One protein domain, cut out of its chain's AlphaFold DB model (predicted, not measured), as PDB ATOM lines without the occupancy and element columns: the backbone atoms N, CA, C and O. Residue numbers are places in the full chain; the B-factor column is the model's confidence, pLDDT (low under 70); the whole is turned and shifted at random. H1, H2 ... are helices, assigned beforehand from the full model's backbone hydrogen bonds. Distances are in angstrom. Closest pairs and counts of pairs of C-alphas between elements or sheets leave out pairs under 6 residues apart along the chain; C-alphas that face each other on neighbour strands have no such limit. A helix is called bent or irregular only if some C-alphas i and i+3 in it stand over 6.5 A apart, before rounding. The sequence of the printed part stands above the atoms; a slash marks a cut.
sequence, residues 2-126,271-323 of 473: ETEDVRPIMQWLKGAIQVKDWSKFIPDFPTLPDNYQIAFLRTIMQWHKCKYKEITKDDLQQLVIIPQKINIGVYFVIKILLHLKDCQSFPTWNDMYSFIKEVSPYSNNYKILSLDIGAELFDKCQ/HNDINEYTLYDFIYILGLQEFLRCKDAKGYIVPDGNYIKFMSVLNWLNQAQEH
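This is residues 2 to 126 and 271 to 323 of the 473 residues of an uncharacterized protein of Alistipes shahii (UniProt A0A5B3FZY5). An elongated body of helices runs from H1 at one end to the long H8 at the other, with H4 in the middle and H3 and H5 folded back along it in two hairpins. H2 and H6 run side by side between H1 and H4, and the length is drawn out by the tail at residue 2 and the loop round residue 298. The printed part has 178 residues with eight named helices, H1 to H8 in chain order, and no named strand; the class is all helix, with 89 residues in the helices. By its radius of gyration of the C-alphas, 16.9 A, it is compact, yet its outline is elongated, 62 by 40 by 31 A.

H1, residues 8 to 13, touches residues 36 to 40 of H2, residues 34 to 49; the closest C-alphas, of Leu 13 and Phe 40, are 7.1 A apart, and the tilt of 73 degrees is only just about perpendicular. H2 only just touches H4, residues 72 to 87, with 3 pairs of C-alphas within 8 A, the closest Ile 38 and Val 74 at 6.3 A. H3, residues 57 to 63, and H4 form a helical hairpin, a shallow tilt of 20 degrees, opposite ways, closest at the C-alphas of Leu 60 and Ile 78, 6.4 A. H4 and H5, residues 93 to 106, form another and only just touch, with 3 pairs of C-alphas within 8 A, the closest Phe 76 and Phe 99 at 7.3 A. H6, residues 279 to 285, touches H2 at a shallow tilt of 25 degrees, the same way, with the C-alphas of Lys 49 and Ile 285 closest at 5.7 A. H7, residues 289 to 292, touches residues 305 to 307 of H8, residues 305 to 323, with the C-alphas of Leu 292 and Asn 306 closest at 5.2 A. H5 and H8 are near each other; H4 and H8 are apart. Every O i to N i+4 pair is within hydrogen-bond range in H1, H2, H4 and H6, against 2 of 3 in H3, 7 of 10 in H5 and 13 of 15 in H8; H7 is too short for one.

H1 begins at C-alpha 8, (6.484, 11.898, -25.968). H2 is 23.0 A long, H4 21.4 A and H5 20.7 A; H3, H6 and H7 are shorter. H8, 27.7 A, ends at C-alpha 323, (22.795, 48.486, -39.152), with a kink of 28 degrees near residue 317. H5 and H8 are irregular: C-alphas 102 and 105 are 7.3 A apart, C-alphas 319 and 322 7.9 A.

The C-alphas of Glu 2 and Lys 298, the two farthest apart, are 64.8 A from each other. Residues 127 to 270 are not printed, and C-alphas 126 and 271 are 15.2 A apart across the cut. The links H1 to H2 and H7 to H8 are long; in the latter, residues 294 to 295 pair antiparallel with 301 to 302. Mean pLDDT of the printed part is 82.0; residues 2 to 8, 10, 14 to 21 and 104 to 119 are under 70.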
ATOM      1  N   GLU A   2      -7.580  12.387 -37.140       33.00
ATOM      2  CA  GLU A   2      -6.127  12.242 -37.014       33.00
ATOM      3  C   GLU A   2      -5.752  11.392 -35.787       33.00
ATOM      4  O   GLU A   2      -6.050  11.743 -34.650       33.00
ATOM      5  N   THR A   3      -5.080  10.266 -36.009       42.28
ATOM      6  CA  THR A   3      -4.172   9.689 -35.013       42.28
ATOM      7  C   THR A   3      -2.799  10.268 -35.324       42.28
ATOM      8  O   THR A   3      -1.997   9.630 -36.004       42.28
ATOM      9  N   GLU A   4      -2.563  11.522 -34.938       45.91
ATOM     10  CA  GLU A   4      -1.191  12.016 -34.874       45.91
ATOM     11  C   GLU A   4      -0.500  11.286 -33.725       45.91
ATOM     12  O   GLU A   4      -0.951  11.322 -32.579       45.91
ATOM     13  N   ASP A   5       0.584  10.596 -34.049       51.91
ATOM     14  CA  ASP A   5       1.527  10.032 -33.096       51.91
ATOM     15  C   ASP A   5       2.213  11.200 -32.359       51.91
ATOM     16  O   ASP A   5       3.261  11.715 -32.757       51.91
ATOM     17  N   VAL A   6       1.526  11.757 -31.355       60.53
ATOM     18  CA  VAL A   6       1.990  12.937 -30.620       60.53
ATOM     19  C   VAL A   6       3.265  12.549 -29.873       60.53
ATOM     20  O   VAL A   6       3.210  11.723 -28.963       60.53
ATOM     21  N   ARG A   7       4.401  13.166 -30.231       66.62
ATOM     22  CA  ARG A   7       5.726  12.865 -29.653       66.62
ATOM     23  C   ARG A   7       5.694  12.860 -28.112       66.62
ATOM     24  O   ARG A   7       5.016  13.713 -27.529       66.62
ATOM     25  N   PRO A   8       6.483  12.004 -27.432       68.19
ATOM     26  CA  PRO A   8       6.484  11.898 -25.968       68.19
ATOM     27  C   PRO A   8       6.649  13.239 -25.238       68.19
ATOM     28  O   PRO A   8       5.942  13.518 -24.275       68.19
ATOM     29  N   ILE A   9       7.523  14.119 -25.728       72.00
ATOM     30  CA  ILE A   9       7.756  15.453 -25.152       72.00
ATOM     31  C   ILE A   9       6.511  16.364 -25.191       72.00
ATOM     32  O   ILE A   9       6.268  17.143 -24.273       72.00
ATOM     33  N   MET A  10       5.673  16.225 -26.220       69.19
ATOM     34  CA  MET A  10       4.446  17.007 -26.398       69.19
ATOM     35  C   MET A  10       3.322  16.492 -25.503       69.19
ATOM     36  O   MET A  10       2.574  17.279 -24.927       69.19
ATOM     37  N   GLN A  11       3.210  15.171 -25.361       70.44
ATOM     38  CA  GLN A  11       2.294  14.567 -24.396       70.44
ATOM     39  C   GLN A  11       2.709  14.919 -22.958       70.44
ATOM     40  O   GLN A  11       1.858  15.216 -22.123       70.44
ATOM     41  N   TRP A  12       4.014  14.964 -22.685       75.19
ATOM     42  CA  TRP A  12       4.578  15.394 -21.407       75.19
ATOM     43  C   TRP A  12       4.249  16.857 -21.074       75.19
ATOM     44  O   TRP A  12       3.722  17.116 -19.994       75.19
ATOM     45  N   LEU A  13       4.435  17.797 -22.013       71.88
ATOM     46  CA  LEU A  13       4.033  19.204 -21.826       71.88
ATOM     47  C   LEU A  13       2.522  19.363 -21.587       71.88
ATOM     48  O   LEU A  13       2.096  20.305 -20.927       71.88
ATOM     49  N   LYS A  14       1.707  18.426 -22.086       68.62
ATOM     50  CA  LYS A  14       0.253  18.370 -21.864       68.62
ATOM     51  C   LYS A  14      -0.149  17.607 -20.590       68.62
ATOM     52  O   LYS A  14      -1.336  17.393 -20.369       68.62
ATOM     53  N   GLY A  15       0.810  17.171 -19.770       66.00
ATOM     54  CA  GLY A  15       0.558  16.428 -18.530       66.00
ATOM     55  C   GLY A  15       0.081  14.984 -18.731       66.00
ATOM     56  O   GLY A  15      -0.348  14.346 -17.774       66.00
ATOM     57  N   ALA A  16       0.157  14.452 -19.954       57.06
ATOM     58  CA  ALA A  16      -0.324  13.114 -20.302       57.06
ATOM     59  C   ALA A  16       0.708  11.999 -20.040       57.06
ATOM     60  O   ALA A  16       0.374  10.820 -20.116       57.06
ATOM     61  N   ILE A  17       1.957  12.352 -19.713       59.41
ATOM     62  CA  ILE A  17       3.038  11.396 -19.454       59.41
ATOM     63  C   ILE A  17       3.693  11.679 -18.093       59.41
ATOM     64  O   ILE A  17       4.293  12.732 -17.890       59.41
ATOM     65  N   GLN A  18       3.672  10.692 -17.189       57.81
ATOM     66  CA  GLN A  18       4.499  10.668 -15.972       57.81
ATOM     67  C   GLN A  18       5.874  10.048 -16.271       57.81
ATOM     68  O   GLN A  18       6.161   8.926 -15.860       57.81
ATOM     69  N   VAL A  19       6.739  10.730 -17.022       59.53
ATOM     70  CA  VAL A  19       8.091  10.212 -17.306       59.53
ATOM     71  C   VAL A  19       9.131  11.039 -16.567       59.53
ATOM     72  O   VAL A  19       9.203  12.255 -16.712       59.53
ATOM     73  N   LYS A  20       9.941  10.332 -15.770       56.47
ATOM     74  CA  LYS A  20      11.115  10.846 -15.046       56.47
ATOM     75  C   LYS A  20      12.412  10.753 -15.867       56.47
ATOM     76  O   LYS A  20      13.469  11.131 -15.375       56.47
ATOM     77  N   ASP A  21      12.350  10.213 -17.086       69.81
ATOM     78  CA  ASP A  21      13.525   9.957 -17.922       69.81
ATOM     79  C   ASP A  21      13.855  11.150 -18.827       69.81
ATOM     80  O   ASP A  21      13.405  11.260 -19.967       69.81
ATOM     81  N   TRP A  22      14.660  12.045 -18.263       73.50
ATOM     82  CA  TRP A  22      15.232  13.233 -18.891       73.50
ATOM     83  C   TRP A  22      15.954  12.946 -20.218       73.50
ATOM     84  O   TRP A  22      15.829  13.716 -21.171       73.50
ATOM     85  N   SER A  23      16.658  11.811 -20.307       73.44
ATOM     86  CA  SER A  23      17.524  11.480 -21.446       73.44
ATOM     87  C   SER A  23      16.761  11.294 -22.758       73.44
ATOM     88  O   SER A  23      17.318  11.513 -23.829       73.44
ATOM     89  N   LYS A  24      15.469  10.952 -22.685       73.31
ATOM     90  CA  LYS A  24      14.599  10.811 -23.859       73.31
ATOM     91  C   LYS A  24      14.179  12.149 -24.453       73.31
ATOM     92  O   LYS A  24      13.885  12.217 -25.638       73.31
ATOM     93  N   PHE A  25      14.138  13.206 -23.646       76.94
ATOM     94  CA  PHE A  25      13.603  14.496 -24.073       76.94
ATOM     95  C   PHE A  25      14.661  15.416 -24.681       76.94
ATOM     96  O   PHE A  25      14.335  16.235 -25.535       76.94
ATOM     97  N   ILE A  26      15.925  15.269 -24.282       78.94
ATOM     98  CA  ILE A  26      17.024  16.095 -24.793       78.94
ATOM     99  C   ILE A  26      17.230  15.920 -26.310       78.94
ATOM    100  O   ILE A  26      17.300  16.939 -26.997       78.94
ATOM    101  N   PRO A  27      17.281  14.692 -26.878       78.00
ATOM    102  CA  PRO A  27      17.453  14.515 -28.322       78.00
ATOM    103  C   PRO A  27      16.295  15.099 -29.141       78.00
ATOM    104  O   PRO A  27      16.499  15.562 -30.263       78.00
ATOM    105  N   ASP A  28      15.091  15.116 -28.563       82.25
ATOM    106  CA  ASP A  28      13.875  15.607 -29.211       82.25
ATOM    107  C   ASP A  28      13.688  17.122 -29.066       82.25
ATOM    108  O   ASP A  28      12.985  17.728 -29.878       82.25
ATOM    109  N   PHE A  29      14.311  17.758 -28.071       87.38
ATOM    110  CA  PHE A  29      14.136  19.180 -27.772       87.38
ATOM    111  C   PHE A  29      14.344  20.105 -28.987       87.38
ATOM    112  O   PHE A  29      13.448  20.908 -29.258       87.38
ATOM    113  N   PRO A  30      15.411  19.965 -29.803       87.44
ATOM    114  CA  PRO A  30      15.602  20.808 -30.986       87.44
ATOM    115  C   PRO A  30      14.538  20.614 -32.074       87.44
ATOM    116  O   PRO A  30      14.492  21.357 -33.045       87.44
ATOM    117  N   THR A  31      13.706  19.579 -31.976       86.38
ATOM    118  CA  THR A  31      12.645  19.301 -32.954       86.38
ATOM    119  C   THR A  31      11.293  19.889 -32.549       86.38
ATOM    120  O   THR A  31      10.326  19.775 -33.311       86.38
ATOM    121  N   LEU A  32      11.202  20.477 -31.351       85.38
ATOM    122  CA  LEU A  32      10.001  21.130 -30.846       85.38
ATOM    123  C   LEU A  32       9.736  22.460 -31.564       85.38
ATOM    124  O   LEU A  32      10.690  23.183 -31.852       85.38
ATOM    125  N   PRO A  33       8.463  22.847 -31.768       86.25
ATOM    126  CA  PRO A  33       8.129  24.221 -32.138       86.25
ATOM    127  C   PRO A  33       8.534  25.220 -31.041       86.25
ATOM    128  O   PRO A  33       8.547  24.876 -29.856       86.25
ATOM    129  N   ASP A  34       8.809  26.468 -31.418       84.81
ATOM    130  CA  ASP A  34       9.379  27.509 -30.547       84.81
ATOM    131  C   ASP A  34       8.652  27.695 -29.205       84.81
ATOM    132  O   ASP A  34       9.283  27.717 -28.149       84.81
ATOM    133  N   ASN A  35       7.319  27.776 -29.215       85.25
ATOM    134  CA  ASN A  35       6.517  27.934 -27.998       85.25
ATOM    135  C   ASN A  35       6.666  26.734 -27.042       85.25
ATOM    136  O   ASN A  35       6.643  26.897 -25.823       85.25
ATOM    137  N   TYR A  36       6.855  25.529 -27.583       87.44
ATOM    138  CA  TYR A  36       7.092  24.331 -26.782       87.44
ATOM    139  C   TYR A  36       8.530  24.259 -26.268       87.44
ATOM    140  O   TYR A  36       8.731  23.757 -25.165       87.44
ATOM    141  N   GLN A  37       9.516  24.804 -26.988       89.44
ATOM    142  CA  GLN A  37      10.878  24.949 -26.459       89.44
ATOM    143  C   GLN A  37      10.905  25.880 -25.235       89.44
ATOM    144  O   GLN A  37      11.540  25.566 -24.228       89.44
ATOM    145  N   ILE A  38      10.157  26.988 -25.286       90.62
ATOM    146  CA  ILE A  38       9.990  27.924 -24.162       90.62
ATOM    147  C   ILE A  38       9.308  27.233 -22.971       90.62
ATOM    148  O   ILE A  38       9.825  27.267 -21.852       90.62
ATOM    149  N   ALA A  39       8.173  26.564 -23.206       89.81
ATOM    150  CA  ALA A  39       7.444  25.835 -22.164       89.81
ATOM    151  C   ALA A  39       8.293  24.718 -21.533       89.81
ATOM    152  O   ALA A  39       8.277  24.531 -20.312       89.81
ATOM    153  N   PHE A  40       9.073  24.007 -22.350       91.19
ATOM    154  CA  PHE A  40      10.022  22.999 -21.892       91.19
ATOM    155  C   PHE A  40      11.065  23.617 -20.958       91.19
ATOM    156  O   PHE A  40      11.210  23.151 -19.830       91.19
ATOM    157  N   LEU A  41      11.719  24.711 -21.369       93.06
ATOM    158  CA  LEU A  41      12.713  25.398 -20.540       93.06
ATOM    159  C   LEU A  41      12.128  25.852 -19.189       93.06
ATOM    160  O   LEU A  41      12.733  25.627 -18.143       93.06
ATOM    161  N   ARG A  42      10.923  26.432 -19.176       93.88
ATOM    162  CA  ARG A  42      10.243  26.832 -17.927       93.88
ATOM    163  C   ARG A  42       9.944  25.632 -17.025       93.88
ATOM    164  O   ARG A  42      10.146  25.692 -15.811       93.88
ATOM    165  N   THR A  43       9.537  24.515 -17.621       91.19
ATOM    166  CA  THR A  43       9.192  23.289 -16.892       91.19
ATOM    167  C   THR A  43      10.398  22.648 -16.223       91.19
ATOM    168  O   THR A  43      10.324  22.274 -15.051       91.19
ATOM    169  N   ILE A  44      11.539  22.586 -16.906       91.12
ATOM    170  CA  ILE A  44      12.753  22.007 -16.318       91.12
ATOM    171  C   ILE A  44      13.292  22.874 -15.174       91.12
ATOM    172  O   ILE A  44      13.804  22.348 -14.186       91.12
ATOM    173  N   MET A  45      13.098  24.193 -15.250       94.81
ATOM    174  CA  MET A  45      13.447  25.119 -14.169       94.81
ATOM    175  C   MET A  45      12.521  24.931 -12.966       94.81
ATOM    176  O   MET A  45      12.989  24.857 -11.831       94.81
ATOM    177  N   GLN A  46      11.220  24.738 -13.189       92.25
ATOM    178  CA  GLN A  46      10.298  24.379 -12.110       92.25
ATOM    179  C   GLN A  46      10.675  23.050 -11.448       92.25
ATOM    180  O   GLN A  46      10.579  22.914 -10.229       92.25
ATOM    181  N   TRP A  47      11.131  22.063 -12.217       89.94
ATOM    182  CA  TRP A  47      11.587  20.786 -11.670       89.94
ATOM    183  C   TRP A  47      12.837  20.925 -10.809       89.94
ATOM    184  O   TRP A  47      12.901  20.297  -9.749       89.94
ATOM    185  N   HIS A  48      13.781  21.771 -11.224       93.06
ATOM    186  CA  HIS A  48      14.919  22.158 -10.393       93.06
ATOM    187  C   HIS A  48      14.433  22.781  -9.080       93.06
ATOM    188  O   HIS A  48      14.773  22.302  -7.999       93.06
ATOM    189  N   LYS A  49      13.556  23.790  -9.171       93.19
ATOM    190  CA  LYS A  49      12.978  24.504  -8.022       93.19
ATOM    191  C   LYS A  49      12.266  23.559  -7.043       93.19
ATOM    192  O   LYS A  49      12.427  23.689  -5.832       93.19
ATOM    193  N   CYS A  50      11.513  22.585  -7.556       90.56
ATOM    194  CA  CYS A  50      10.805  21.569  -6.770       90.56
ATOM    195  C   CYS A  50      11.673  20.373  -6.347       90.56
ATOM    196  O   CYS A  50      11.156  19.459  -5.707       90.56
ATOM    197  N   LYS A  51      12.971  20.357  -6.682       89.75
ATOM    198  CA  LYS A  51      13.907  19.256  -6.387       89.75
ATOM    199  C   LYS A  51      13.503  17.906  -7.001       89.75
ATOM    200  O   LYS A  51      13.870  16.855  -6.484       89.75
ATOM    201  N   TYR A  52      12.766  17.921  -8.111       86.00
ATOM    202  CA  TYR A  52      12.427  16.705  -8.861       86.00
ATOM    203  C   TYR A  52      13.593  16.220  -9.728       86.00
ATOM    204  O   TYR A  52      13.800  15.017  -9.867       86.00
ATOM    205  N   LYS A  53      14.361  17.158 -10.291       86.31
ATOM    206  CA  LYS A  53      15.605  16.915 -11.028       86.31
ATOM    207  C   LYS A  53      16.497  18.133 -10.869       86.31
ATOM    208  O   LYS A  53      16.100  19.239 -11.222       86.31
ATOM    209  N   GLU A  54      17.715  17.926 -10.391       91.19
ATOM    210  CA  GLU A  54      18.731  18.969 -10.425       91.19
ATOM    211  C   GLU A  54      19.208  19.167 -11.870       91.19
ATOM    212  O   GLU A  54      19.728  18.244 -12.498       91.19
ATOM    213  N   ILE A  55      18.975  20.360 -12.410       92.12
ATOM    214  CA  ILE A  55      19.464  20.776 -13.732       92.12
ATOM    215  C   ILE A  55      20.934  21.193 -13.643       92.12
ATOM    216  O   ILE A  55      21.275  22.192 -13.002       92.12
ATOM    217  N   THR A  56      21.791  20.416 -14.301       92.56
ATOM    218  CA  THR A  56      23.246  20.601 -14.325       92.56
ATOM    219  C   THR A  56      23.697  21.487 -15.490       92.56
ATOM    220  O   THR A  56      22.911  21.874 -16.357       92.56
ATOM    221  N   LYS A  57      24.990  21.829 -15.517       94.06
ATOM    222  CA  LYS A  57      25.608  22.506 -16.664       94.06
ATOM    223  C   LYS A  57      25.515  21.646 -17.930       94.06
ATOM    224  O   LYS A  57      25.111  22.160 -18.969       94.06
ATOM    225  N   ASP A  58      25.833  20.360 -17.827       92.69
ATOM    226  CA  ASP A  58      25.821  19.433 -18.963       92.69
ATOM    227  C   ASP A  58      24.410  19.286 -19.540       92.69
ATOM    228  O   ASP A  58      24.237  19.310 -20.756       92.69
ATOM    229  N   ASP A  59      23.390  19.244 -18.674       91.88
ATOM    230  CA  ASP A  59      21.983  19.235 -19.094       91.88
ATOM    231  C   ASP A  59      21.661  20.446 -19.989       91.88
ATOM    232  O   ASP A  59      21.066  20.291 -21.051       91.88
ATOM    233  N   LEU A  60      22.097  21.649 -19.594       94.31
ATOM    234  CA  LEU A  60      21.908  22.871 -20.382       94.31
ATOM    235  C   LEU A  60      22.722  22.863 -21.684       94.31
ATOM    236  O   LEU A  60      22.218  23.298 -22.717       94.31
ATOM    237  N   GLN A  61      23.960  22.360 -21.659       93.81
ATOM    238  CA  GLN A  61      24.799  22.260 -22.857       93.81
ATOM    239  C   GLN A  61      24.179  21.344 -23.910       93.81
ATOM    240  O   GLN A  61      24.206  21.673 -25.095       93.81
ATOM    241  N   GLN A  62      23.575  20.228 -23.490       91.56
ATOM    242  CA  GLN A  62      22.971  19.294 -24.431       91.56
ATOM    243  C   GLN A  62      21.765  19.883 -25.179       91.56
ATOM    244  O   GLN A  62      21.538  19.541 -26.339       91.56
ATOM    245  N   LEU A  63      21.035  20.823 -24.566       91.44
ATOM    246  CA  LEU A  63      19.897  21.499 -25.202       91.44
ATOM    247  C   LEU A  63      20.305  22.414 -26.366       91.44
ATOM    248  O   LEU A  63      19.479  22.708 -27.227       91.44
ATOM    249  N   VAL A  64      21.565  22.857 -26.418       90.38
ATOM    250  CA  VAL A  64      22.062  23.813 -27.423       90.38
ATOM    251  C   VAL A  64      23.097  23.213 -28.382       90.38
ATOM    252  O   VAL A  64      23.778  23.955 -29.080       90.38
ATOM    253  N   ILE A  65      23.191  21.876 -28.474       86.69
ATOM    254  CA  ILE A  65      24.112  21.172 -29.396       86.69
ATOM    255  C   ILE A  65      23.831  21.498 -30.871       86.69
ATOM    256  O   ILE A  65      24.744  21.473 -31.694       86.69
ATOM    257  N   ILE A  66      22.576  21.805 -31.217       86.50
ATOM    258  CA  ILE A  66      22.143  22.099 -32.592       86.50
ATOM    259  C   ILE A  66      21.524  23.512 -32.638       86.50
ATOM    260  O   ILE A  66      20.303  23.624 -32.787       86.50
ATOM    261  N   PRO A  67      22.320  24.596 -32.488       84.31
ATOM    262  CA  PRO A  67      21.822  25.969 -32.332       84.31
ATOM    263  C   PRO A  67      20.825  26.401 -33.410       84.31
ATOM    264  O   PRO A  67      19.843  27.073 -33.118       84.31
ATOM    265  N   GLN A  68      21.027  25.953 -34.650       81.06
ATOM    266  CA  GLN A  68      20.203  26.292 -35.811       81.06
ATOM    267  C   GLN A  68      18.754  25.781 -35.746       81.06
ATOM    268  O   GLN A  68      17.937  26.167 -36.577       81.06
ATOM    269  N   LYS A  69      18.436  24.884 -34.805       84.44
ATOM    270  CA  LYS A  69      17.076  24.371 -34.580       84.44
ATOM    271  C   LYS A  69      16.444  24.886 -33.282       84.44
ATOM    272  O   LYS A  69      15.313  24.523 -32.965       84.44
ATOM    273  N   ILE A  70      17.166  25.702 -32.520       86.94
ATOM    274  CA  ILE A  70      16.686  26.238 -31.249       86.94
ATOM    275  C   ILE A  70      16.125  27.635 -31.484       86.94
ATOM    276  O   ILE A  70      16.733  28.454 -32.175       86.94
ATOM    277  N   ASN A  71      14.972  27.923 -30.882       86.31
ATOM    278  CA  ASN A  71      14.438  29.271 -30.814       86.31
ATOM    279  C   ASN A  71      15.517  30.213 -30.263       86.31
ATOM    280  O   ASN A  71      16.140  29.932 -29.237       86.31
ATOM    281  N   ILE A  72      15.723  31.354 -30.915       82.38
ATOM    282  CA  ILE A  72      16.859  32.208 -30.573       82.38
ATOM    283  C   ILE A  72      16.797  32.735 -29.132       82.38
ATOM    284  O   ILE A  72      17.819  32.757 -28.454       82.38
ATOM    285  N   GLY A  73      15.617  33.093 -28.615       84.56
ATOM    286  CA  GLY A  73      15.480  33.543 -27.228       84.56
ATOM    287  C   GLY A  73      15.838  32.442 -26.229       84.56
ATOM    288  O   GLY A  73      16.580  32.686 -25.280       84.56
ATOM    289  N   VAL A  74      15.386  31.213 -26.490       90.31
ATOM    290  CA  VAL A  74      15.735  30.019 -25.702       90.31
ATOM    291  C   VAL A  74      17.242  29.758 -25.740       90.31
ATOM    292  O   VAL A  74      17.864  29.594 -24.690       90.31
ATOM    293  N   TYR A  75      17.841  29.779 -26.932       90.56
ATOM    294  CA  TYR A  75      19.278  29.595 -27.122       90.56
ATOM    295  C   TYR A  75      20.086  30.634 -26.333       90.56
ATOM    296  O   TYR A  75      20.988  30.272 -25.577       90.56
ATOM    297  N   PHE A  76      19.725  31.916 -26.442       89.50
ATOM    298  CA  PHE A  76      20.388  32.997 -25.713       89.50
ATOM    299  C   PHE A  76      20.288  32.815 -24.209       89.50
ATOM    300  O   PHE A  76      21.304  32.899 -23.527       89.50
ATOM    301  N   VAL A  77      19.094  32.539 -23.685       93.50
ATOM    302  CA  VAL A  77      18.905  32.312 -22.250       93.50
ATOM    303  C   VAL A  77      19.780  31.166 -21.760       93.50
ATOM    304  O   VAL A  77      20.489  31.332 -20.771       93.50
ATOM    305  N   ILE A  78      19.809  30.038 -22.473       95.19
ATOM    306  CA  ILE A  78      20.656  28.904 -22.094       95.19
ATOM    307  C   ILE A  78      22.141  29.290 -22.138       95.19
ATOM    308  O   ILE A  78      22.861  29.021 -21.177       95.19
ATOM    309  N   LYS A  79      22.610  29.977 -23.188       94.19
ATOM    310  CA  LYS A  79      24.008  30.437 -23.291       94.19
ATOM    311  C   LYS A  79      24.374  31.444 -22.200       94.19
ATOM    312  O   LYS A  79      25.476  31.363 -21.667       94.19
ATOM    313  N   ILE A  80      23.463  32.339 -21.814       94.75
ATOM    314  CA  ILE A  80      23.660  33.277 -20.700       94.75
ATOM    315  C   ILE A  80      23.777  32.516 -19.378       94.75
ATOM    316  O   ILE A  80      24.685  32.792 -18.602       94.75
ATOM    317  N   LEU A  81      22.903  31.538 -19.122       97.25
ATOM    318  CA  LEU A  81      22.963  30.715 -17.909       97.25
ATOM    319  C   LEU A  81      24.251  29.884 -17.844       97.25
ATOM    320  O   LEU A  81      24.868  29.795 -16.784       97.25
ATOM    321  N   LEU A  82      24.680  29.308 -18.971       96.88
ATOM    322  CA  LEU A  82      25.963  28.612 -19.087       96.88
ATOM    323  C   LEU A  82      27.137  29.560 -18.818       96.88
ATOM    324  O   LEU A  82      28.013  29.238 -18.022       96.88
ATOM    325  N   HIS A  83      27.122  30.751 -19.415       95.94
ATOM    326  CA  HIS A  83      28.163  31.755 -19.213       95.94
ATOM    327  C   HIS A  83      28.200  32.268 -17.765       95.94
ATOM    328  O   HIS A  83      29.276  32.419 -17.203       95.94
ATOM    329  N   LEU A  84      27.049  32.457 -17.110       95.75
ATOM    330  CA  LEU A  84      26.989  32.810 -15.686       95.75
ATOM    331  C   LEU A  84      27.581  31.708 -14.800       95.75
ATOM    332  O   LEU A  84      28.299  32.017 -13.852       95.75
ATOM    333  N   LYS A  85      27.318  30.433 -15.115       95.25
ATOM    334  CA  LYS A  85      27.906  29.289 -14.400       95.25
ATOM    335  C   LYS A  85      29.427  29.206 -14.577       95.25
ATOM    336  O   LYS A  85      30.113  28.835 -13.630       95.25
ATOM    337  N   ASP A  86      29.938  29.564 -15.754       94.94
ATOM    338  CA  ASP A  86      31.354  29.398 -16.107       94.94
ATOM    339  C   ASP A  86      32.219  30.607 -15.752       94.94
ATOM    340  O   ASP A  86      33.316  30.465 -15.217       94.94
ATOM    341  N   CYS A  87      31.725  31.802 -16.059       93.06
ATOM    342  CA  CYS A  87      32.469  33.052 -15.966       93.06
ATOM    343  C   CYS A  87      32.066  33.896 -14.756       93.06
ATOM    344  O   CYS A  87      32.738  34.884 -14.471       93.06
ATOM    345  N   GLN A  88      30.992  33.530 -14.042       92.62
ATOM    346  CA  GLN A  88      30.512  34.264 -12.863       92.62
ATOM    347  C   GLN A  88      30.195  35.745 -13.160       92.62
ATOM    348  O   GLN A  88      30.294  36.629 -12.307       92.62
ATOM    349  N   SER A  89      29.809  36.031 -14.403       91.31
ATOM    350  CA  SER A  89      29.474  37.367 -14.893       91.31
ATOM    351  C   SER A  89      28.445  37.287 -16.011       91.31
ATOM    352  O   SER A  89      28.287  36.246 -16.642       91.31
ATOM    353  N   PHE A  90      27.746  38.389 -16.281       91.00
ATOM    354  CA  PHE A  90      26.930  38.482 -17.491       91.00
ATOM    355  C   PHE A  90      27.819  38.544 -18.741       91.00
ATOM    356  O   PHE A  90      28.893  39.148 -18.666       91.00
ATOM    357  N   PRO A  91      27.354  37.996 -19.881       88.69
ATOM    358  CA  PRO A  91      28.079  38.067 -21.143       88.69
ATOM    359  C   PRO A  91      28.449  39.501 -21.516       88.69
ATOM    360  O   PRO A  91      27.614  40.413 -21.475       88.69
ATOM    361  N   THR A  92      29.704  39.697 -21.913       83.06
ATOM    362  CA  THR A  92      30.136  40.926 -22.571       83.06
ATOM    363  C   THR A  92      29.592  40.969 -23.994       83.06
ATOM    364  O   THR A  92      29.013  40.010 -24.506       83.06
ATOM    365  N   TRP A  93      29.809  42.079 -24.691       77.31
ATOM    366  CA  TRP A  93      29.444  42.136 -26.097       77.31
ATOM    367  C   TRP A  93      30.170  41.100 -26.953       77.31
ATOM    368  O   TRP A  93      29.562  40.537 -27.853       77.31
ATOM    369  N   ASN A  94      31.457  40.846 -26.706       79.50
ATOM    370  CA  ASN A  94      32.214  39.882 -27.506       79.50
ATOM    371  C   ASN A  94      31.639  38.469 -27.344       79.50
ATOM    372  O   ASN A  94      31.535  37.724 -28.319       79.50
ATOM    373  N   ASP A  95      31.189  38.140 -26.133       86.00
ATOM    374  CA  ASP A  95      30.477  36.893 -25.855       86.00
ATOM    375  C   ASP A  95      29.147  36.856 -26.616       86.00
ATOM    376  O   ASP A  95      28.864  35.902 -27.334       86.00
ATOM    377  N   MET A  96      28.367  37.940 -26.547       84.12
ATOM    378  CA  MET A  96      27.092  38.059 -27.259       84.12
ATOM    379  C   MET A  96      27.256  37.963 -28.777       84.12
ATOM    380  O   MET A  96      26.496  37.255 -29.428       84.12
ATOM    381  N   TYR A  97      28.262  38.626 -29.346       81.25
ATOM    382  CA  TYR A  97      28.611  38.530 -30.761       81.25
ATOM    383  C   TYR A  97      28.943  37.087 -31.147       81.25
ATOM    384  O   TYR A  97      28.430  36.588 -32.147       81.25
ATOM    385  N   SER A  98      29.727  36.390 -30.319       84.25
ATOM    386  CA  SER A  98      30.046  34.974 -30.528       84.25
ATOM    387  C   SER A  98      28.780  34.113 -30.514       84.25
ATOM    388  O   SER A  98      28.577  33.311 -31.423       84.25
ATOM    389  N   PHE A  99      27.867  34.351 -29.565       87.06
ATOM    390  CA  PHE A  99      26.585  33.642 -29.504       87.06
ATOM    391  C   PHE A  99      25.733  33.901 -30.749       87.06
ATOM    392  O   PHE A  99      25.159  32.960 -31.293       87.06
ATOM    393  N   ILE A 100      25.676  35.151 -31.229       81.31
ATOM    394  CA  ILE A 100      24.960  35.502 -32.462       81.31
ATOM    395  C   ILE A 100      25.589  34.790 -33.661       81.31
ATOM    396  O   ILE A 100      24.872  34.244 -34.494       81.31
ATOM    397  N   LYS A 101      26.920  34.758 -33.758       80.38
ATOM    398  CA  LYS A 101      27.638  34.128 -34.873       80.38
ATOM    399  C   LYS A 101      27.400  32.619 -34.957       80.38
ATOM    400  O   LYS A 101      27.405  32.079 -36.056       80.38
ATOM    401  N   GLU A 102      27.134  31.951 -33.835       83.25
ATOM    402  CA  GLU A 102      26.759  30.528 -33.814       83.25
ATOM    403  C   GLU A 102      25.381  30.267 -34.467       83.25
ATOM    404  O   GLU A 102      25.160  29.190 -35.018       83.25
ATOM    405  N   VAL A 103      24.470  31.252 -34.467       76.56
ATOM    406  CA  VAL A 103      23.105  31.126 -35.028       76.56
ATOM    407  C   VAL A 103      22.891  31.898 -36.342       76.56
ATOM    408  O   VAL A 103      22.011  31.555 -37.131       76.56
ATOM    409  N   SER A 104      23.719  32.909 -36.620       64.38
ATOM    410  CA  SER A 104      23.615  33.825 -37.766       64.38
ATOM    411  C   SER A 104      23.787  33.213 -39.167       64.38
ATOM    412  O   SER A 104      23.148  33.730 -40.082       64.38
ATOM    413  N   PRO A 105      24.581  32.148 -39.408       57.50
ATOM    414  CA  PRO A 105      24.728  31.559 -40.744       57.50
ATOM    415  C   PRO A 105      23.427  30.979 -41.313       57.50
ATOM    416  O   PRO A 105      23.358  30.675 -42.501       57.50
ATOM    417  N   TYR A 106      22.410  30.799 -40.469       50.50
ATOM    418  CA  TYR A 106      21.177  30.076 -40.788       50.50
ATOM    419  C   TYR A 106      19.935  30.974 -40.798       50.50
ATOM    420  O   TYR A 106      18.855  30.551 -41.210       50.50
ATOM    421  N   SER A 107      20.068  32.229 -40.372       51.47
ATOM    422  CA  SER A 107      18.989  33.207 -40.401       51.47
ATOM    423  C   SER A 107      18.945  33.897 -41.765       51.47
ATOM    424  O   SER A 107      19.594  34.916 -41.984       51.47
ATOM    425  N   ASN A 108      18.123  33.387 -42.682       42.81
ATOM    426  CA  ASN A 108      17.847  34.042 -43.972       42.81
ATOM    427  C   ASN A 108      17.128  35.405 -43.838       42.81
ATOM    428  O   ASN A 108      16.863  36.067 -44.838       42.81
ATOM    429  N   ASN A 109      16.816  35.833 -42.613       46.84
ATOM    430  CA  ASN A 109      16.187  37.105 -42.307       46.84
ATOM    431  C   ASN A 109      17.151  37.937 -41.455       46.84
ATOM    432  O   ASN A 109      17.469  37.543 -40.336       46.84
ATOM    433  N   TYR A 110      17.521  39.129 -41.930       48.34
ATOM    434  CA  TYR A 110      18.299  40.175 -41.233       48.34
ATOM    435  C   TYR A 110      17.722  40.629 -39.866       48.34
ATOM    436  O   TYR A 110      18.207  41.573 -39.248       48.34
ATOM    437  N   LYS A 111      16.680  39.953 -39.372       52.78
ATOM    438  CA  LYS A 111      15.986  40.160 -38.099       52.78
ATOM    439  C   LYS A 111      16.355  39.096 -37.062       52.78
ATOM    440  O   LYS A 111      15.488  38.642 -36.323       52.78
ATOM    441  N   ILE A 112      17.625  38.688 -36.991       54.44
ATOM    442  CA  ILE A 112      18.111  37.729 -35.977       54.44
ATOM    443  C   ILE A 112      17.629  38.122 -34.570       54.44
ATOM    444  O   ILE A 112      17.321  37.257 -33.763       54.44
ATOM    445  N   LEU A 113      17.488  39.423 -34.295       55.00
ATOM    446  CA  LEU A 113      17.132  39.959 -32.984       55.00
ATOM    447  C   LEU A 113      15.771  40.665 -32.948       55.00
ATOM    448  O   LEU A 113      15.499  41.402 -32.002       55.00
ATOM    449  N   SER A 114      14.858  40.404 -33.897       54.88
ATOM    450  CA  SER A 114      13.445  40.633 -33.575       54.88
ATOM    451  C   SER A 114      13.055  39.554 -32.572       54.88
ATOM    452  O   SER A 114      12.595  38.479 -32.948       54.88
ATOM    453  N   LEU A 115      13.299  39.815 -31.286       56.19
ATOM    454  CA  LEU A 115      13.047  38.907 -30.163       56.19
ATOM    455  C   LEU A 115      11.549  38.571 -29.994       56.19
ATOM    456  O   LEU A 115      11.142  38.072 -28.957       56.19
ATOM    457  N   ASP A 116      10.708  38.790 -31.001       54.12
ATOM    458  CA  ASP A 116       9.265  38.568 -30.979       54.12
ATOM    459  C   ASP A 116       8.893  37.128 -30.579       54.12
ATOM    460  O   ASP A 116       7.883  36.937 -29.900       54.12
ATOM    461  N   ILE A 117       9.740  36.132 -30.882       45.72
ATOM    462  CA  ILE A 117       9.596  34.750 -30.401       45.72
ATOM    463  C   ILE A 117      10.743  34.431 -29.431       45.72
ATOM    464  O   ILE A 117      11.891  34.276 -29.843       45.72
ATOM    465  N   GLY A 118      10.435  34.359 -28.132       56.47
ATOM    466  CA  GLY A 118      11.414  34.164 -27.051       56.47
ATOM    467  C   GLY A 118      11.682  35.400 -26.179       56.47
ATOM    468  O   GLY A 118      12.213  35.244 -25.084       56.47
ATOM    469  N   ALA A 119      11.234  36.611 -26.558       67.31
ATOM    470  CA  ALA A 119      11.276  37.789 -25.668       67.31
ATOM    471  C   ALA A 119      10.490  37.588 -24.372       67.31
ATOM    472  O   ALA A 119      10.668  38.350 -23.432       67.31
ATOM    473  N   GLU A 120       9.569  36.627 -24.320       84.62
ATOM    474  CA  GLU A 120       8.855  36.287 -23.084       84.62
ATOM    475  C   GLU A 120       9.743  35.624 -22.025       84.62
ATOM    476  O   GLU A 120       9.346  35.559 -20.869       84.62
ATOM    477  N   LEU A 121      10.948  35.179 -22.394       91.62
ATOM    478  CA  LEU A 121      11.954  34.712 -21.446       91.62
ATOM    479  C   LEU A 121      12.808  35.858 -20.875       91.62
ATOM    480  O   LEU A 121      13.774  35.600 -20.165       91.62
ATOM    481  N   PHE A 122      12.473  37.115 -21.158       91.81
ATOM    482  CA  PHE A 122      13.113  38.302 -20.590       91.81
ATOM    483  C   PHE A 122      12.039  39.246 -20.035       91.81
ATOM    484  O   PHE A 122      10.921  39.292 -20.553       91.81
ATOM    485  N   ASP A 123      12.364  40.034 -19.008       92.44
ATOM    486  CA  ASP A 123      11.409  40.975 -18.406       92.44
ATOM    487  C   ASP A 123      11.051  42.095 -19.391       92.44
ATOM    488  O   ASP A 123      11.824  43.029 -19.629       92.44
ATOM    489  N   LYS A 124       9.863  42.011 -19.995       89.25
ATOM    490  CA  LYS A 124       9.402  42.964 -21.013       89.25
ATOM    491  C   LYS A 124       9.049  44.320 -20.412       89.25
ATOM    492  O   LYS A 124       8.489  44.435 -19.323       89.25
ATOM    493  N   CYS A 125       9.286  45.377 -21.178       86.12
ATOM    494  CA  CYS A 125       8.753  46.692 -20.857       86.12
ATOM    495  C   CYS A 125       7.251  46.750 -21.179       86.12
ATOM    496  O   CYS A 125       6.837  46.674 -22.338       86.12
ATOM    497  N   GLN A 126       6.413  46.942 -20.161       82.88
ATOM    498  CA  GLN A 126       4.962  47.050 -20.358       82.88
ATOM    499  C   GLN A 126       4.484  48.470 -20.682       82.88
ATOM    500  O   GLN A 126       3.372  48.662 -21.175       82.88
ATOM    501  N   HIS A 271       8.628  35.790 -10.581       94.25
ATOM    502  CA  HIS A 271       7.292  35.337 -10.922       94.25
ATOM    503  C   HIS A 271       6.936  34.062 -10.149       94.25
ATOM    504  O   HIS A 271       7.780  33.216  -9.827       94.25
ATOM    505  N   ASN A 272       5.649  33.913  -9.837       90.94
ATOM    506  CA  ASN A 272       5.124  32.706  -9.195       90.94
ATOM    507  C   ASN A 272       4.584  31.708 -10.222       90.94
ATOM    508  O   ASN A 272       4.773  30.503 -10.041       90.94
ATOM    509  N   ASP A 273       3.947  32.201 -11.288       93.44
ATOM    510  CA  ASP A 273       3.467  31.367 -12.385       93.44
ATOM    511  C   ASP A 273       4.651  30.889 -13.232       93.44
ATOM    512  O   ASP A 273       5.462  31.676 -13.720       93.44
ATOM    513  N   ILE A 274       4.731  29.574 -13.421       91.44
ATOM    514  CA  ILE A 274       5.722  28.923 -14.274       91.44
ATOM    515  C   ILE A 274       5.709  29.474 -15.703       91.44
ATOM    516  O   ILE A 274       6.763  29.580 -16.326       91.44
ATOM    517  N   ASN A 275       4.535  29.849 -16.216       91.50
ATOM    518  CA  ASN A 275       4.367  30.380 -17.567       91.50
ATOM    519  C   ASN A 275       4.890  31.812 -17.706       91.50
ATOM    520  O   ASN A 275       5.034  32.294 -18.826       91.50
ATOM    521  N   GLU A 276       5.193  32.478 -16.596       92.81
ATOM    522  CA  GLU A 276       5.743  33.830 -16.572       92.81
ATOM    523  C   GLU A 276       7.256  33.835 -16.335       92.81
ATOM    524  O   GLU A 276       7.871  34.890 -16.432       92.81
ATOM    525  N   TYR A 277       7.881  32.674 -16.088       96.19
ATOM    526  CA  TYR A 277       9.313  32.622 -15.786       96.19
ATOM    527  C   TYR A 277      10.159  33.226 -16.909       96.19
ATOM    528  O   TYR A 277      10.033  32.848 -18.085       96.19
ATOM    529  N   THR A 278      11.057  34.122 -16.503       95.81
ATOM    530  CA  THR A 278      12.061  34.786 -17.335       95.81
ATOM    531  C   THR A 278      13.478  34.349 -16.939       95.81
ATOM    532  O   THR A 278      13.690  33.571 -16.006       95.81
ATOM    533  N   LEU A 279      14.490  34.876 -17.631       96.25
ATOM    534  CA  LEU A 279      15.896  34.748 -17.259       96.25
ATOM    535  C   LEU A 279      16.137  35.184 -15.807       96.25
ATOM    536  O   LEU A 279      16.953  34.560 -15.129       96.25
ATOM    537  N   TYR A 280      15.431  36.212 -15.322       96.94
ATOM    538  CA  TYR A 280      15.531  36.652 -13.933       96.94
ATOM    539  C   TYR A 280      15.144  35.517 -12.978       96.94
ATOM    540  O   TYR A 280      15.922  35.166 -12.092       96.94
ATOM    541  N   ASP A 281      14.011  34.854 -13.220       97.81
ATOM    542  CA  ASP A 281      13.573  33.698 -12.433       97.81
ATOM    543  C   ASP A 281      14.558  32.539 -12.508       97.81
ATOM    544  O   ASP A 281      14.903  31.955 -11.481       97.81
ATOM    545  N   PHE A 282      15.053  32.223 -13.706       98.00
ATOM    546  CA  PHE A 282      16.000  31.127 -13.901       98.00
ATOM    547  C   PHE A 282      17.298  31.345 -13.121       98.00
ATOM    548  O   PHE A 282      17.829  30.400 -12.539       98.00
ATOM    549  N   ILE A 283      17.783  32.586 -13.044       97.56
ATOM    550  CA  ILE A 283      18.954  32.944 -12.239       97.56
ATOM    551  C   ILE A 283      18.701  32.653 -10.753       97.56
ATOM    552  O   ILE A 283      19.552  32.040 -10.112       97.56
ATOM    553  N   TYR A 284      17.541  33.026 -10.205       97.31
ATOM    554  CA  TYR A 284      17.203  32.708  -8.810       97.31
ATOM    555  C   TYR A 284      17.005  31.209  -8.577       97.31
ATOM    556  O   TYR A 284      17.488  30.673  -7.583       97.31
ATOM    557  N   ILE A 285      16.307  30.527  -9.488       97.62
ATOM    558  CA  ILE A 285      16.030  29.088  -9.400       97.62
ATOM    559  C   ILE A 285      17.327  28.282  -9.363       97.62
ATOM    560  O   ILE A 285      17.425  27.328  -8.597       97.62
ATOM    561  N   LEU A 286      18.319  28.678 -10.162       97.12
ATOM    562  CA  LEU A 286      19.614  28.005 -10.254       97.12
ATOM    563  C   LEU A 286      20.634  28.477  -9.204       97.12
ATOM    564  O   LEU A 286      21.781  28.033  -9.252       97.12
ATOM    565  N   GLY A 287      20.252  29.376  -8.289       96.00
ATOM    566  CA  GLY A 287      21.136  29.872  -7.231       96.00
ATOM    567  C   GLY A 287      22.234  30.832  -7.709       96.00
ATOM    568  O   GLY A 287      23.295  30.891  -7.099       96.00
ATOM    569  N   LEU A 288      22.008  31.564  -8.804       96.06
ATOM    570  CA  LEU A 288      22.985  32.443  -9.468       96.06
ATOM    571  C   LEU A 288      22.769  33.943  -9.156       96.06
ATOM    572  O   LEU A 288      23.354  34.815  -9.801       96.06
ATOM    573  N   GLN A 289      21.914  34.276  -8.183       94.81
ATOM    574  CA  GLN A 289      21.466  35.650  -7.897       94.81
ATOM    575  C   GLN A 289      22.573  36.612  -7.434       94.81
ATOM    576  O   GLN A 289      22.404  37.831  -7.472       94.81
ATOM    577  N   GLU A 290      23.720  36.099  -6.993       93.19
ATOM    578  CA  GLU A 290      24.876  36.918  -6.617       93.19
ATOM    579  C   GLU A 290      25.452  37.718  -7.796       93.19
ATOM    580  O   GLU A 290      25.906  38.849  -7.605       93.19
ATOM    581  N   PHE A 291      25.322  37.199  -9.023       93.62
ATOM    582  CA  PHE A 291      25.825  37.837 -10.244       93.62
ATOM    583  C   PHE A 291      24.914  38.949 -10.784       93.62
ATOM    584  O   PHE A 291      25.342  39.738 -11.633       93.62
ATOM    585  N   LEU A 292      23.682  39.071 -10.269       92.94
ATOM    586  CA  LEU A 292      22.749  40.156 -10.618       92.94
ATOM    587  C   LEU A 292      23.270  41.529 -10.178       92.94
ATOM    588  O   LEU A 292      22.980  42.548 -10.809       92.94
ATOM    589  N   ARG A 293      24.073  41.557  -9.111       90.62
ATOM    590  CA  ARG A 293      24.468  42.776  -8.405       90.62
ATOM    591  C   ARG A 293      25.649  43.458  -9.075       90.62
ATOM    592  O   ARG A 293      26.594  42.805  -9.498       90.62
ATOM    593  N   CYS A 294      25.673  44.789  -9.080       87.44
ATOM    594  CA  CYS A 294      26.872  45.541  -9.462       87.44
ATOM    595  C   CYS A 294      27.219  46.614  -8.434       87.44
ATOM    596  O   CYS A 294      26.367  47.027  -7.655       87.44
ATOM    597  N   LYS A 295      28.453  47.124  -8.465       83.69
ATOM    598  CA  LYS A 295      28.810  48.352  -7.743       83.69
ATOM    599  C   LYS A 295      28.584  49.569  -8.635       83.69
ATOM    600  O   LYS A 295      28.857  49.515  -9.838       83.69
ATOM    601  N   ASP A 296      28.050  50.646  -8.071       79.25
ATOM    602  CA  ASP A 296      28.019  51.944  -8.741       79.25
ATOM    603  C   ASP A 296      29.372  52.676  -8.620       79.25
ATOM    604  O   ASP A 296      30.320  52.172  -8.017       79.25
ATOM    605  N   ALA A 297      29.474  53.879  -9.195       74.62
ATOM    606  CA  ALA A 297      30.706  54.676  -9.174       74.62
ATOM    607  C   ALA A 297      31.178  55.068  -7.760       74.62
ATOM    608  O   ALA A 297      32.328  55.454  -7.584       74.62
ATOM    609  N   LYS A 298      30.298  54.990  -6.755       77.75
ATOM    610  CA  LYS A 298      30.598  55.282  -5.350       77.75
ATOM    611  C   LYS A 298      30.794  54.004  -4.523       77.75
ATOM    612  O   LYS A 298      30.970  54.090  -3.314       77.75
ATOM    613  N   GLY A 299      30.767  52.834  -5.162       80.25
ATOM    614  CA  GLY A 299      30.952  51.536  -4.518       80.25
ATOM    615  C   GLY A 299      29.686  50.934  -3.904       80.25
ATOM    616  O   GLY A 299      29.777  49.848  -3.331       80.25
ATOM    617  N   TYR A 300      28.516  51.573  -4.034       82.56
ATOM    618  CA  TYR A 300      27.263  51.037  -3.497       82.56
ATOM    619  C   TYR A 300      26.775  49.849  -4.319       82.56
ATOM    620  O   TYR A 300      26.833  49.864  -5.551       82.56
ATOM    621  N   ILE A 301      26.262  48.831  -3.630       85.00
ATOM    622  CA  ILE A 301      25.687  47.645  -4.261       85.00
ATOM    623  C   ILE A 301      24.320  48.001  -4.846       85.00
ATOM    624  O   ILE A 301      23.424  48.458  -4.142       85.00
ATOM    625  N   VAL A 302      24.162  47.746  -6.139       85.75
ATOM    626  CA  VAL A 302      22.907  47.836  -6.883       85.75
ATOM    627  C   VAL A 302      22.392  46.405  -7.086       85.75
ATOM    628  O   VAL A 302      23.049  45.669  -7.827       85.75
ATOM    629  N   PRO A 303      21.270  45.998  -6.453       85.19
ATOM    630  CA  PRO A 303      20.795  44.608  -6.428       85.19
ATOM    631  C   PRO A 303      20.683  43.924  -7.800       85.19
ATOM    632  O   PRO A 303      21.215  42.835  -7.971       85.19
ATOM    633  N   ASP A 304      20.106  44.601  -8.793       90.00
ATOM    634  CA  ASP A 304      19.917  44.057 -10.152       90.00
ATOM    635  C   ASP A 304      20.804  44.760 -11.192       90.00
ATOM    636  O   ASP A 304      20.510  44.804 -12.386       90.00
ATOM    637  N   GLY A 305      21.888  45.392 -10.738       88.88
ATOM    638  CA  GLY A 305      22.667  46.321 -11.550       88.88
ATOM    639  C   GLY A 305      23.317  45.709 -12.795       88.88
ATOM    640  O   GLY A 305      23.367  46.374 -13.829       88.88
ATOM    641  N   ASN A 306      23.814  44.470 -12.732       90.56
ATOM    642  CA  ASN A 306      24.367  43.787 -13.908       90.56
ATOM    643  C   ASN A 306      23.262  43.312 -14.854       90.56
ATOM    644  O   ASN A 306      23.411  43.462 -16.063       90.56
ATOM    645  N   TYR A 307      22.144  42.823 -14.311       92.50
ATOM    646  CA  TYR A 307      20.993  42.408 -15.111       92.50
ATOM    647  C   TYR A 307      20.407  43.580 -15.904       92.50
ATOM    648  O   TYR A 307      20.237  43.485 -17.114       92.50
ATOM    649  N   ILE A 308      20.213  44.731 -15.253       89.38
ATOM    650  CA  ILE A 308      19.740  45.964 -15.899       89.38
ATOM    651  C   ILE A 308      20.702  46.412 -17.008       89.38
ATOM    652  O   ILE A 308      20.258  46.739 -18.106       89.38
ATOM    653  N   LYS A 309      22.022  46.398 -16.759       86.00
ATOM    654  CA  LYS A 309      23.021  46.726 -17.794       86.00
ATOM    655  C   LYS A 309      22.916  45.781 -18.989       86.00
ATOM    656  O   LYS A 309      22.996  46.238 -20.124       86.00
ATOM    657  N   PHE A 310      22.740  44.490 -18.729       87.38
ATOM    658  CA  PHE A 310      22.587  43.483 -19.767       87.38
ATOM    659  C   PHE A 310      21.295  43.691 -20.579       87.38
ATOM    660  O   PHE A 310      21.351  43.704 -21.808       87.38
ATOM    661  N   MET A 311      20.161  43.979 -19.927       87.38
ATOM    662  CA  MET A 311      18.913  44.349 -20.615       87.38
ATOM    663  C   MET A 311      19.089  45.584 -21.507       87.38
ATOM    664  O   MET A 311      18.595  45.598 -22.633       87.38
ATOM    665  N   SER A 312      19.847  46.594 -21.065       82.00
ATOM    666  CA  SER A 312      20.168  47.760 -21.902       82.00
ATOM    667  C   SER A 312      20.990  47.414 -23.142       82.00
ATOM    668  O   SER A 312      20.753  47.983 -24.207       82.00
ATOM    669  N   VAL A 313      21.915  46.457 -23.039       81.31
ATOM    670  CA  VAL A 313      22.671  45.953 -24.197       81.31
ATOM    671  C   VAL A 313      21.741  45.244 -25.186       81.31
ATOM    672  O   VAL A 313      21.825  45.497 -26.388       81.31
ATOM    673  N   LEU A 314      20.808  44.416 -24.702       82.25
ATOM    674  CA  LEU A 314      19.797  43.770 -25.552       82.25
ATOM    675  C   LEU A 314      18.865  44.785 -26.229       82.25
ATOM    676  O   LEU A 314      18.559  44.660 -27.413       82.25
ATOM    677  N   ASN A 315      18.436  45.819 -25.504       82.12
ATOM    678  CA  ASN A 315      17.633  46.898 -26.076       82.12
ATOM    679  C   ASN A 315      18.385  47.635 -27.193       82.12
ATOM    680  O   ASN A 315      17.801  47.905 -28.241       82.12
ATOM    681  N   TRP A 316      19.673  47.928 -26.990       79.25
ATOM    682  CA  TRP A 316      20.529  48.544 -28.007       79.25
ATOM    683  C   TRP A 316      20.648  47.669 -29.259       79.25
ATOM    684  O   TRP A 316      20.441  48.152 -30.370       79.25
ATOM    685  N   LEU A 317      20.906  46.372 -29.071       78.94
ATOM    686  CA  LEU A 317      20.974  45.369 -30.135       78.94
ATOM    687  C   LEU A 317      19.707  45.358 -30.998       78.94
ATOM    688  O   LEU A 317      19.793  45.439 -32.223       78.94
ATOM    689  N   ASN A 318      18.535  45.321 -30.359       78.62
ATOM    690  CA  ASN A 318      17.249  45.336 -31.056       78.62
ATOM    691  C   ASN A 318      17.057  46.606 -31.893       78.62
ATOM    692  O   ASN A 318      16.495  46.553 -32.984       78.62
ATOM    693  N   GLN A 319      17.515  47.752 -31.385       77.69
ATOM    694  CA  GLN A 319      17.407  49.029 -32.090       77.69
ATOM    695  C   GLN A 319      18.413  49.151 -33.240       77.69
ATOM    696  O   GLN A 319      18.091  49.733 -34.272       77.69
ATOM    697  N   ALA A 320      19.621  48.609 -33.077       78.88
ATOM    698  CA  ALA A 320      20.701  48.712 -34.053       78.88
ATOM    699  C   ALA A 320      20.695  47.594 -35.110       78.88
ATOM    700  O   ALA A 320      21.499  47.651 -36.038       78.88
ATOM    701  N   GLN A 321      19.806  46.597 -34.999       77.69
ATOM    702  CA  GLN A 321      19.846  45.357 -35.784       77.69
ATOM    703  C   GLN A 321      20.045  45.565 -37.293       77.69
ATOM    704  O   GLN A 321      20.917  44.931 -37.875       77.69
ATOM    705  N   GLU A 322      19.323  46.495 -37.924       78.50
ATOM    706  CA  GLU A 322      19.393  46.715 -39.379       78.50
ATOM    707  C   GLU A 322      20.759  47.262 -39.823       78.50
ATOM    708  O   GLU A 322      21.194  47.047 -40.952       78.50
ATOM    709  N   HIS A 323      21.473  47.921 -38.911       85.94
ATOM    710  CA  HIS A 323      22.795  48.486 -39.152       85.94
ATOM    711  C   HIS A 323      23.929  47.527 -38.770       85.94
ATOM    712  O   HIS A 323      25.069  47.740 -39.185       85.94
TER     713      HIS A 323